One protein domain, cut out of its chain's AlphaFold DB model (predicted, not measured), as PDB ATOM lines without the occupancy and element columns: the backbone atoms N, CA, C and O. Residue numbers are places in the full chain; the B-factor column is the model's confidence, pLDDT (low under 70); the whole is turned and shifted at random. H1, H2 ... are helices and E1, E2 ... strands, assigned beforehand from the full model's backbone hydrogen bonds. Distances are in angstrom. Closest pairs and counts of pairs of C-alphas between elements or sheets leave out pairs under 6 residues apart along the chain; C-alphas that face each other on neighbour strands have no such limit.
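What this domain is: This is residues 2 to 73 of the 148 residues of an uncharacterized protein of Marinobacter sp (UniProt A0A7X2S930). A long helix, H1, and beyond its end the antiparallel hairpin E1-E2 follow one another along the longest axis, and the hairpin's tip, residues 26 to 31, sticks out. H3 crosses H1, and short H2 stands near H1's last turn. The printed part has 72 residues, in order H1, E1, E2, H2, H3, mostly helix; it is only just compact, close to loose, with radius of gyration of the C-alphas 13.4 A and spans 49 by 22 by 18 A.

Where its parts are: H1, residues 2 to 18, runs 24.6 A from C-alpha 2 at (127.957, 187.216, 101.496). E1 is residues 22 to 25, 10.2 A; E2, 32 to 35, 9.6 A; H2, 43 to 49, 9.9 A. H3, 59 to 69, runs 15.0 A to C-alpha 69 at (133.334, 204.702, 104.187).

How they stand to each other: H1 touches H3, closest C-alphas Ala 11 and Gln 63, 4.9 A, opposite ways at a steep tilt of 67 degrees, only just short of perpendicular. H1, with residues 14 to 18 alone, only just touches H2, with 3 pairs of C-alphas within 8 A, closest Tyr 18 and Ile 43, 6.8 A. E1 and E2 have N 22 and O 35 within hydrogen-bond range, 2.8 A. In H1, H2 and H3 every O i to N i+4 pair is within hydrogen-bond range.

The domain as a whole: The C-alphas of Pro 2 and Val 28 are farthest apart, 49.5 A. The printed part has no cut, no link is long, and no printed residue is under pLDDT 70.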
ATOM      1  N   PRO A   2     128.618 186.410 102.528       83.00
ATOM      2  CA  PRO A   2     127.957 187.216 101.496       83.00
ATOM      3  C   PRO A   2     128.247 188.724 101.580       83.00
ATOM      4  O   PRO A   2     128.454 189.366 100.553       83.00
ATOM      5  N   GLN A   3     128.347 189.278 102.790       89.31
ATOM      6  CA  GLN A   3     128.641 190.695 103.025       89.31
ATOM      7  C   GLN A   3     130.073 191.080 102.612       89.31
ATOM      8  O   GLN A   3     130.284 192.116 101.992       89.31
ATOM      9  N   ILE A   4     131.072 190.230 102.864       94.94
ATOM     10  CA  ILE A   4     132.450 190.497 102.415       94.94
ATOM     11  C   ILE A   4     132.531 190.517 100.888       94.94
ATOM     12  O   ILE A   4     133.200 191.368 100.302       94.94
ATOM     13  N   ASP A   5     131.835 189.592 100.227       96.62
ATOM     14  CA  ASP A   5     131.799 189.545  98.766       96.62
ATOM     15  C   ASP A   5     131.058 190.760  98.184       96.62
ATOM     16  O   ASP A   5     131.477 191.300  97.157       96.62
ATOM     17  N   TYR A   6     130.041 191.262  98.893       97.44
ATOM     18  CA  TYR A   6     129.401 192.540  98.596       97.44
ATOM     19  C   TYR A   6     130.395 193.709  98.646       97.44
ATOM     20  O   TYR A   6     130.519 194.433  97.658       97.44
ATOM     21  N   PHE A   7     131.159 193.876  99.731       97.88
ATOM     22  CA  PHE A   7     132.114 194.988  99.842       97.88
ATOM     23  C   PHE A   7     133.269 194.881  98.842       97.88
ATOM     24  O   PHE A   7     133.672 195.883  98.253       97.88
ATOM     25  N   LYS A   8     133.735 193.663  98.535       98.12
ATOM     26  CA  LYS A   8     134.675 193.444  97.422       98.12
ATOM     27  C   LYS A   8     134.093 193.910  96.088       98.12
ATOM     28  O   LYS A   8     134.830 194.437  95.256       98.12
ATOM     29  N   ALA A   9     132.798 193.702  95.852       98.19
ATOM     30  CA  ALA A   9     132.134 194.181  94.645       98.19
ATOM     31  C   ALA A   9     132.015 195.715  94.625       98.19
ATOM     32  O   ALA A   9     132.250 196.305  93.569       98.19
ATOM     33  N   GLN A  10     131.727 196.362  95.762       98.06
ATOM     34  CA  GLN A  10     131.726 197.830  95.851       98.06
ATOM     35  C   GLN A  10     133.122 198.406  95.581       98.06
ATOM     36  O   GLN A  10     133.261 199.279  94.730       98.06
ATOM     37  N   ALA A  11     134.177 197.835  96.169       98.25
ATOM     38  CA  ALA A  11     135.554 198.270  95.920       98.25
ATOM     39  C   ALA A  11     135.957 198.143  94.440       98.25
ATOM     40  O   ALA A  11     136.623 199.015  93.889       98.25
ATOM     41  N   LYS A  12     135.510 197.082  93.754       98.56
ATOM     42  CA  LYS A  12     135.732 196.921  92.306       98.56
ATOM     43  C   LYS A  12     134.999 197.970  91.473       98.56
ATOM     44  O   LYS A  12     135.537 198.391  90.452       98.56
ATOM     45  N   LYS A  13     133.784 198.362  91.866       98.56
ATOM     46  CA  LYS A  13     133.034 199.443  91.209       98.56
ATOM     47  C   LYS A  13     133.727 200.789  91.417       98.56
ATOM     48  O   LYS A  13     133.940 201.489  90.439       98.56
ATOM     49  N   LEU A  14     134.180 201.068  92.639       97.88
ATOM     50  CA  LEU A  14     134.890 202.297  92.995       97.88
ATOM     51  C   LEU A  14     136.181 202.416  92.196       97.88
ATOM     52  O   LEU A  14     136.412 203.404  91.513       97.88
ATOM     53  N   PHE A  15     136.967 201.343  92.170       98.00
ATOM     54  CA  PHE A  15     138.173 201.294  91.358       98.00
ATOM     55  C   PHE A  15     137.880 201.392  89.853       98.00
ATOM     56  O   PHE A  15     138.679 201.927  89.089       98.00
ATOM     57  N   LYS A  16     136.740 200.871  89.386       98.25
ATOM     58  CA  LYS A  16     136.339 201.009  87.983       98.25
ATOM     59  C   LYS A  16     136.013 202.460  87.629       98.25
ATOM     60  O   LYS A  16     136.422 202.872  86.550       98.25
ATOM     61  N   ASP A  17     135.330 203.183  88.506       98.00
ATOM     62  CA  ASP A  17     135.016 204.598  88.315       98.00
ATOM     63  C   ASP A  17     136.263 205.472  88.421       98.00
ATOM     64  O   ASP A  17     136.492 206.289  87.535       98.00
ATOM     65  N   TYR A  18     137.141 205.216  89.395       96.81
ATOM     66  CA  TYR A  18     138.444 205.878  89.475       96.81
ATOM     67  C   TYR A  18     139.229 205.760  88.161       96.81
ATOM     68  O   TYR A  18     139.776 206.738  87.675       96.81
ATOM     69  N   ARG A  19     139.235 204.590  87.508       96.56
ATOM     70  CA  ARG A  19     139.952 204.395  86.229       96.56
ATOM     71  C   ARG A  19     139.404 205.209  85.049       96.56
ATOM     72  O   ARG A  19     139.968 205.121  83.963       96.56
ATOM     73  N   THR A  20     138.314 205.950  85.232       96.69
ATOM     74  CA  THR A  20     137.842 206.937  84.252       96.69
ATOM     75  C   THR A  20     138.558 208.284  84.378       96.69
ATOM     76  O   THR A  20     138.259 209.179  83.594       96.69
ATOM     77  N   GLN A  21     139.494 208.409  85.330       95.25
ATOM     78  CA  GLN A  21     140.296 209.603  85.574       95.25
ATOM     79  C   GLN A  21     140.892 210.151  84.277       95.25
ATOM     80  O   GLN A  21     141.532 209.438  83.497       95.25
ATOM     81  N   SER A  22     140.709 211.448  84.085       92.44
ATOM     82  CA  SER A  22     141.353 212.239  83.050       92.44
ATOM     83  C   SER A  22     141.771 213.587  83.622       92.44
ATOM     84  O   SER A  22     141.203 214.056  84.604       92.44
ATOM     85  N   THR A  23     142.787 214.208  83.039       91.88
ATOM     86  CA  THR A  23     143.267 215.522  83.472       91.88
ATOM     87  C   THR A  23     142.587 216.618  82.667       91.88
ATOM     88  O   THR A  23     142.556 216.542  81.436       91.88
ATOM     89  N   HIS A  24     142.110 217.655  83.343       86.81
ATOM     90  CA  HIS A  24     141.657 218.892  82.725       86.81
ATOM     91  C   HIS A  24     142.524 220.046  83.221       86.81
ATOM     92  O   HIS A  24     142.793 220.152  84.415       86.81
ATOM     93  N   THR A  25     142.959 220.912  82.311       89.56
ATOM     94  CA  THR A  25     143.704 222.125  82.654       89.56
ATOM     95  C   THR A  25     142.790 223.322  82.462       89.56
ATOM     96  O   THR A  25     142.322 223.552  81.351       89.56
ATOM     97  N   ASP A  26     142.551 224.074  83.535       85.06
ATOM     98  CA  ASP A  26     141.819 225.338  83.462       85.06
ATOM     99  C   ASP A  26     142.606 226.349  82.615       85.06
ATOM    100  O   ASP A  26     143.750 226.686  82.928       85.06
ATOM    101  N   GLU A  27     141.986 226.845  81.544       84.81
ATOM    102  CA  GLU A  27     142.600 227.797  80.616       84.81
ATOM    103  C   GLU A  27     142.847 229.179  81.247       84.81
ATOM    104  O   GLU A  27     143.693 229.928  80.758       84.81
ATOM    105  N   VAL A  28     142.141 229.526  82.332       84.88
ATOM    106  CA  VAL A  28     142.282 230.829  83.004       84.88
ATOM    107  C   VAL A  28     143.382 230.794  84.066       84.88
ATOM    108  O   VAL A  28     144.239 231.678  84.095       84.88
ATOM    109  N   GLY A  29     143.358 229.794  84.951       81.94
ATOM    110  CA  GLY A  29     144.289 229.669  86.072       81.94
ATOM    111  C   GLY A  29     145.530 228.814  85.800       81.94
ATOM    112  O   GLY A  29     146.483 228.877  86.575       81.94
ATOM    113  N   GLY A  30     145.540 228.008  84.733       84.94
ATOM    114  CA  GLY A  30     146.630 227.079  84.409       84.94
ATOM    115  C   GLY A  30     146.740 225.874  85.353       84.94
ATOM    116  O   GLY A  30     147.692 225.098  85.253       84.94
ATOM    117  N   PHE A  31     145.788 225.702  86.274       85.88
ATOM    118  CA  PHE A  31     145.751 224.569  87.193       85.88
ATOM    119  C   PHE A  31     145.255 223.322  86.471       85.88
ATOM    120  O   PHE A  31     144.264 223.366  85.745       85.88
ATOM    121  N   THR A  32     145.937 222.200  86.690       85.56
ATOM    122  CA  THR A  32     145.486 220.895  86.205       85.56
ATOM    123  C   THR A  32     144.827 220.150  87.350       85.56
ATOM    124  O   THR A  32     145.430 220.010  88.412       85.56
ATOM    125  N   TYR A  33     143.606 219.688  87.125       87.62
ATOM    126  CA  TYR A  33     142.837 218.887  88.065       87.62
ATOM    127  C   TYR A  33     142.419 217.570  87.420       87.62
ATOM    128  O   TYR A  33     142.328 217.446  86.192       87.62
ATOM    129  N   PHE A  34     142.193 216.567  88.258       91.38
ATOM    130  CA  PHE A  34     141.598 215.317  87.825       91.38
ATOM    131  C   PHE A  34     140.089 215.485  87.671       91.38
ATOM    132  O   PHE A  34     139.444 216.274  88.350       91.38
ATOM    133  N   THR A  35     139.539 214.758  86.712       91.88
ATOM    134  CA  THR A  35     138.110 214.687  86.428       91.88
ATOM    135  C   THR A  35     137.752 213.239  86.157       91.88
ATOM    136  O   THR A  35     138.564 212.482  85.615       91.88
ATOM    137  N   TYR A  36     136.526 212.855  86.493       94.75
ATOM    138  CA  TYR A  36     136.056 211.483  86.353       94.75
ATOM    139  C   TYR A  36     134.776 211.440  85.517       94.75
ATOM    140  O   TYR A  36     134.018 212.400  85.423       94.75
ATOM    141  N   SER A  37     134.511 210.290  84.903       95.75
ATOM    142  CA  SER A  37     133.221 209.968  84.279       95.75
ATOM    143  C   SER A  37     132.622 208.735  84.965       95.75
ATOM    144  O   SER A  37     132.517 207.669  84.343       95.75
ATOM    145  N   PRO A  38     132.297 208.833  86.268       96.81
ATOM    146  CA  PRO A  38     131.907 207.683  87.064       96.81
ATOM    147  C   PRO A  38     130.514 207.168  86.696       96.81
ATOM    148  O   PRO A  38     129.653 207.902  86.210       96.81
ATOM    149  N   LYS A  39     130.277 205.879  86.955       97.81
ATOM    150  CA  LYS A  39     128.975 205.231  86.754       97.81
ATOM    151  C   LYS A  39     128.300 204.811  88.059       97.81
ATOM    152  O   LYS A  39     127.083 204.656  88.079       97.81
ATOM    153  N   PHE A  40     129.064 204.524  89.105       97.69
ATOM    154  CA  PHE A  40     128.554 203.937  90.341       97.69
ATOM    155  C   PHE A  40     128.620 204.902  91.519       97.69
ATOM    156  O   PHE A  40     127.694 204.887  92.328       97.69
ATOM    157  N   PHE A  41     129.674 205.709  91.631       97.50
ATOM    158  CA  PHE A  41     129.894 206.574  92.789       97.50
ATOM    159  C   PHE A  41     130.336 207.984  92.408       97.50
ATOM    160  O   PHE A  41     131.020 208.178  91.411       97.50
ATOM    161  N   ASP A  42     129.976 208.952  93.239       96.25
ATOM    162  CA  ASP A  42     130.494 210.315  93.197       96.25
ATOM    163  C   ASP A  42     131.953 210.317  93.688       96.25
ATOM    164  O   ASP A  42     132.232 210.439  94.881       96.25
ATOM    165  N   ILE A  43     132.883 210.045  92.764       95.69
ATOM    166  CA  ILE A  43     134.314 209.901  93.064       95.69
ATOM    167  C   ILE A  43     134.902 211.208  93.577       95.69
ATOM    168  O   ILE A  43     135.604 211.173  94.585       95.69
ATOM    169  N   ASP A  44     134.591 212.323  92.910       93.06
ATOM    170  CA  ASP A  44     135.089 213.648  93.285       93.06
ATOM    171  C   ASP A  44     134.755 213.925  94.748       93.06
ATOM    172  O   ASP A  44     135.630 214.226  95.558       93.06
ATOM    173  N   ARG A  45     133.493 213.705  95.120       94.12
ATOM    174  CA  ARG A  45     133.057 213.924  96.488       94.12
ATOM    175  C   ARG A  45     133.687 212.952  97.485       94.12
ATOM    176  O   ARG A  45     134.155 213.398  98.524       94.12
ATOM    177  N   ILE A  46     133.725 211.649  97.190       95.12
ATOM    178  CA  ILE A  46     134.353 210.666  98.092       95.12
ATOM    179  C   ILE A  46     135.813 211.047  98.373       95.12
ATOM    180  O   ILE A  46     136.274 210.918  99.503       95.12
ATOM    181  N   PHE A  47     136.561 211.462  97.352       94.50
ATOM    182  CA  PHE A  47     137.986 211.739  97.503       94.50
ATOM    183  C   PHE A  47     138.220 213.049  98.255       94.50
ATOM    184  O   PHE A  47     139.126 213.095  99.082       94.50
ATOM    185  N   ILE A  48     137.371 214.060  98.048       92.19
ATOM    186  CA  ILE A  48     137.386 215.304  98.828       92.19
ATOM    187  C   ILE A  48     137.037 215.035 100.297       92.19
ATOM    188  O   ILE A  48     137.796 215.427 101.181       92.19
ATOM    189  N   ASP A  49     135.923 214.347 100.563       92.12
ATOM    190  CA  ASP A  49     135.409 214.141 101.925       92.12
ATOM    191  C   ASP A  49     136.379 213.297 102.782       92.12
ATOM    192  O   ASP A  49     136.447 213.467 103.998       92.12
ATOM    193  N   TYR A  50     137.182 212.427 102.154       90.88
ATOM    194  CA  TYR A  50     138.160 211.564 102.832       90.88
ATOM    195  C   TYR A  50     139.628 211.950 102.593       90.88
ATOM    196  O   TYR A  50     140.509 211.156 102.930       90.88
ATOM    197  N   ASP A  51     139.888 213.137 102.029       90.31
ATOM    198  CA  ASP A  51     141.231 213.669 101.723       90.31
ATOM    199  C   ASP A  51     142.145 212.623 101.054       90.31
ATOM    200  O   ASP A  51     143.268 212.334 101.483       90.31
ATOM    201  N   TRP A  52     141.605 211.948 100.038       89.25
ATOM    202  CA  TRP A  52     142.264 210.803  99.431       89.25
ATOM    203  C   TRP A  52     143.198 211.224  98.295       89.25
ATOM    204  O   TRP A  52     142.781 211.882  97.347       89.25
ATOM    205  N   ASP A  53     144.445 210.746  98.330       86.25
ATOM    206  CA  ASP A  53     145.407 210.949  97.243       86.25
ATOM    207  C   ASP A  53     144.933 210.278  95.940       86.25
ATOM    208  O   ASP A  53     144.901 209.043  95.809       86.25
ATOM    209  N   GLU A  54     144.559 211.125  94.981       87.25
ATOM    210  CA  GLU A  54     144.082 210.770  93.646       87.25
ATOM    211  C   GLU A  54     145.158 210.095  92.781       87.25
ATOM    212  O   GLU A  54     144.841 209.439  91.777       87.25
ATOM    213  N   GLU A  55     146.430 210.181  93.177       87.56
ATOM    214  CA  GLU A  55     147.524 209.504  92.504       87.56
ATOM    215  C   GLU A  55     147.667 208.038  92.951       87.56
ATOM    216  O   GLU A  55     147.596 207.648  94.124       87.56
ATOM    217  N   ASN A  56     147.945 207.167  91.978       87.44
ATOM    218  CA  ASN A  56     148.256 205.757  92.221       87.44
ATOM    219  C   ASN A  56     147.181 205.031  93.061       87.44
ATOM    220  O   ASN A  56     147.507 204.245  93.964       87.44
ATOM    221  N   PHE A  57     145.897 205.295  92.807       93.88
ATOM    222  CA  PHE A  57     144.810 204.581  93.472       93.88
ATOM    223  C   PHE A  57     144.745 203.146  92.939       93.88
ATOM    224  O   PHE A  57     144.606 202.908  91.744       93.88
ATOM    225  N   THR A  58     144.881 202.159  93.822       96.31
ATOM    226  CA  THR A  58     144.867 200.732  93.463       96.31
ATOM    227  C   THR A  58     143.582 200.066  93.938       96.31
ATOM    228  O   THR A  58     142.870 200.591  94.789       96.31
ATOM    229  N   LEU A  59     143.306 198.844  93.474       97.69
ATOM    230  CA  LEU A  59     142.175 198.066  93.993       97.69
ATOM    231  C   LEU A  59     142.273 197.817  95.511       97.69
ATOM    232  O   LEU A  59     141.249 197.761  96.185       97.69
ATOM    233  N   MET A  60     143.486 197.679  96.054       96.94
ATOM    234  CA  MET A  60     143.688 197.516  97.496       96.94
ATOM    235  C   MET A  60     143.354 198.806  98.256       96.94
ATOM    236  O   MET A  60     142.673 198.747  99.278       96.94
ATOM    237  N   LYS A  61     143.758 199.970  97.724       97.12
ATOM    238  CA  LYS A  61     143.345 201.282  98.246       97.12
ATOM    239  C   LYS A  61     141.820 201.448  98.177       97.12
ATOM    240  O   LYS A  61     141.218 201.844  99.162       97.12
ATOM    241  N   ALA A  62     141.179 201.019  97.088       97.38
ATOM    242  CA  ALA A  62     139.719 201.032  96.968       97.38
ATOM    243  C   ALA A  62     139.017 200.152  98.014       97.38
ATOM    244  O   ALA A  62     137.987 200.536  98.557       97.38
ATOM    245  N   GLN A  63     139.566 198.973  98.321       97.94
ATOM    246  CA  GLN A  63     139.055 198.126  99.403       97.94
ATOM    247  C   GLN A  63     139.195 198.800 100.768       97.94
ATOM    248  O   GLN A  63     138.273 198.734 101.576       97.94
ATOM    249  N   HIS A  64     140.332 199.449 101.014       97.44
ATOM    250  CA  HIS A  64     140.557 200.197 102.243       97.44
ATOM    251  C   HIS A  64     139.575 201.366 102.375       97.44
ATOM    252  O   HIS A  64     138.906 201.465 103.395       97.44
ATOM    253  N   LEU A  65     139.407 202.169 101.323       96.56
ATOM    254  CA  LEU A  65     138.474 203.293 101.314       96.56
ATOM    255  C   LEU A  65     137.023 202.847 101.538       96.56
ATOM    256  O   LEU A  65     136.321 203.453 102.334       96.56
ATOM    257  N   ILE A  66     136.579 201.734 100.940       96.94
ATOM    258  CA  ILE A  66     135.250 201.170 101.244       96.94
ATOM    259  C   ILE A  66     135.105 200.797 102.725       96.94
ATOM    260  O   ILE A  66     134.026 200.973 103.280       96.94
ATOM    261  N   ALA A  67     136.156 200.284 103.369       96.88
ATOM    262  CA  ALA A  67     136.102 199.975 104.796       96.88
ATOM    263  C   ALA A  67     135.958 201.249 105.644       96.88
ATOM    264  O   ALA A  67     135.123 201.280 106.544       96.88
ATOM    265  N   VAL A  68     136.693 202.306 105.297       95.56
ATOM    266  CA  VAL A  68     136.589 203.623 105.945       95.56
ATOM    267  C   VAL A  68     135.199 204.232 105.759       95.56
ATOM    268  O   VAL A  68     134.560 204.620 106.735       95.56
ATOM    269  N   LEU A  69     134.670 204.203 104.534       94.06
ATOM    270  CA  LEU A  69     133.334 204.702 104.187       94.06
ATOM    271  C   LEU A  69     132.193 204.029 104.967       94.06
ATOM    272  O   LEU A  69     131.106 204.590 105.079       94.06
ATOM    273  N   VAL A  70     132.412 202.816 105.480       93.44
ATOM    274  CA  VAL A  70     131.417 202.073 106.269       93.44
ATOM    275  C   VAL A  70     131.793 201.946 107.748       93.44
ATOM    276  O   VAL A  70     131.219 201.120 108.456       93.44
ATOM    277  N   GLY A  71     132.722 202.785 108.220       92.19
ATOM    278  CA  GLY A  71     133.016 202.983 109.641       92.19
ATOM    279  C   GLY A  71     134.111 202.091 110.235       92.19
ATOM    280  O   GLY A  71     134.197 201.987 111.456       92.19
ATOM    281  N   PHE A  72     134.943 201.446 109.414       95.31
ATOM    282  CA  PHE A  72     136.109 200.675 109.866       95.31
ATOM    283  C   PHE A  72     137.416 201.423 109.594       95.31
ATOM    284  O   PHE A  72     137.532 202.134 108.608       95.31
ATOM    285  N   GLU A  73     138.452 201.195 110.402       95.19
ATOM    286  CA  GLU A  73     139.765 201.828 110.195       95.19
ATOM    287  C   GLU A  73     140.451 201.325 108.913       95.19
ATOM    288  O   GLU A  73     141.123 202.073 108.210       95.19
TER     289      GLU A  73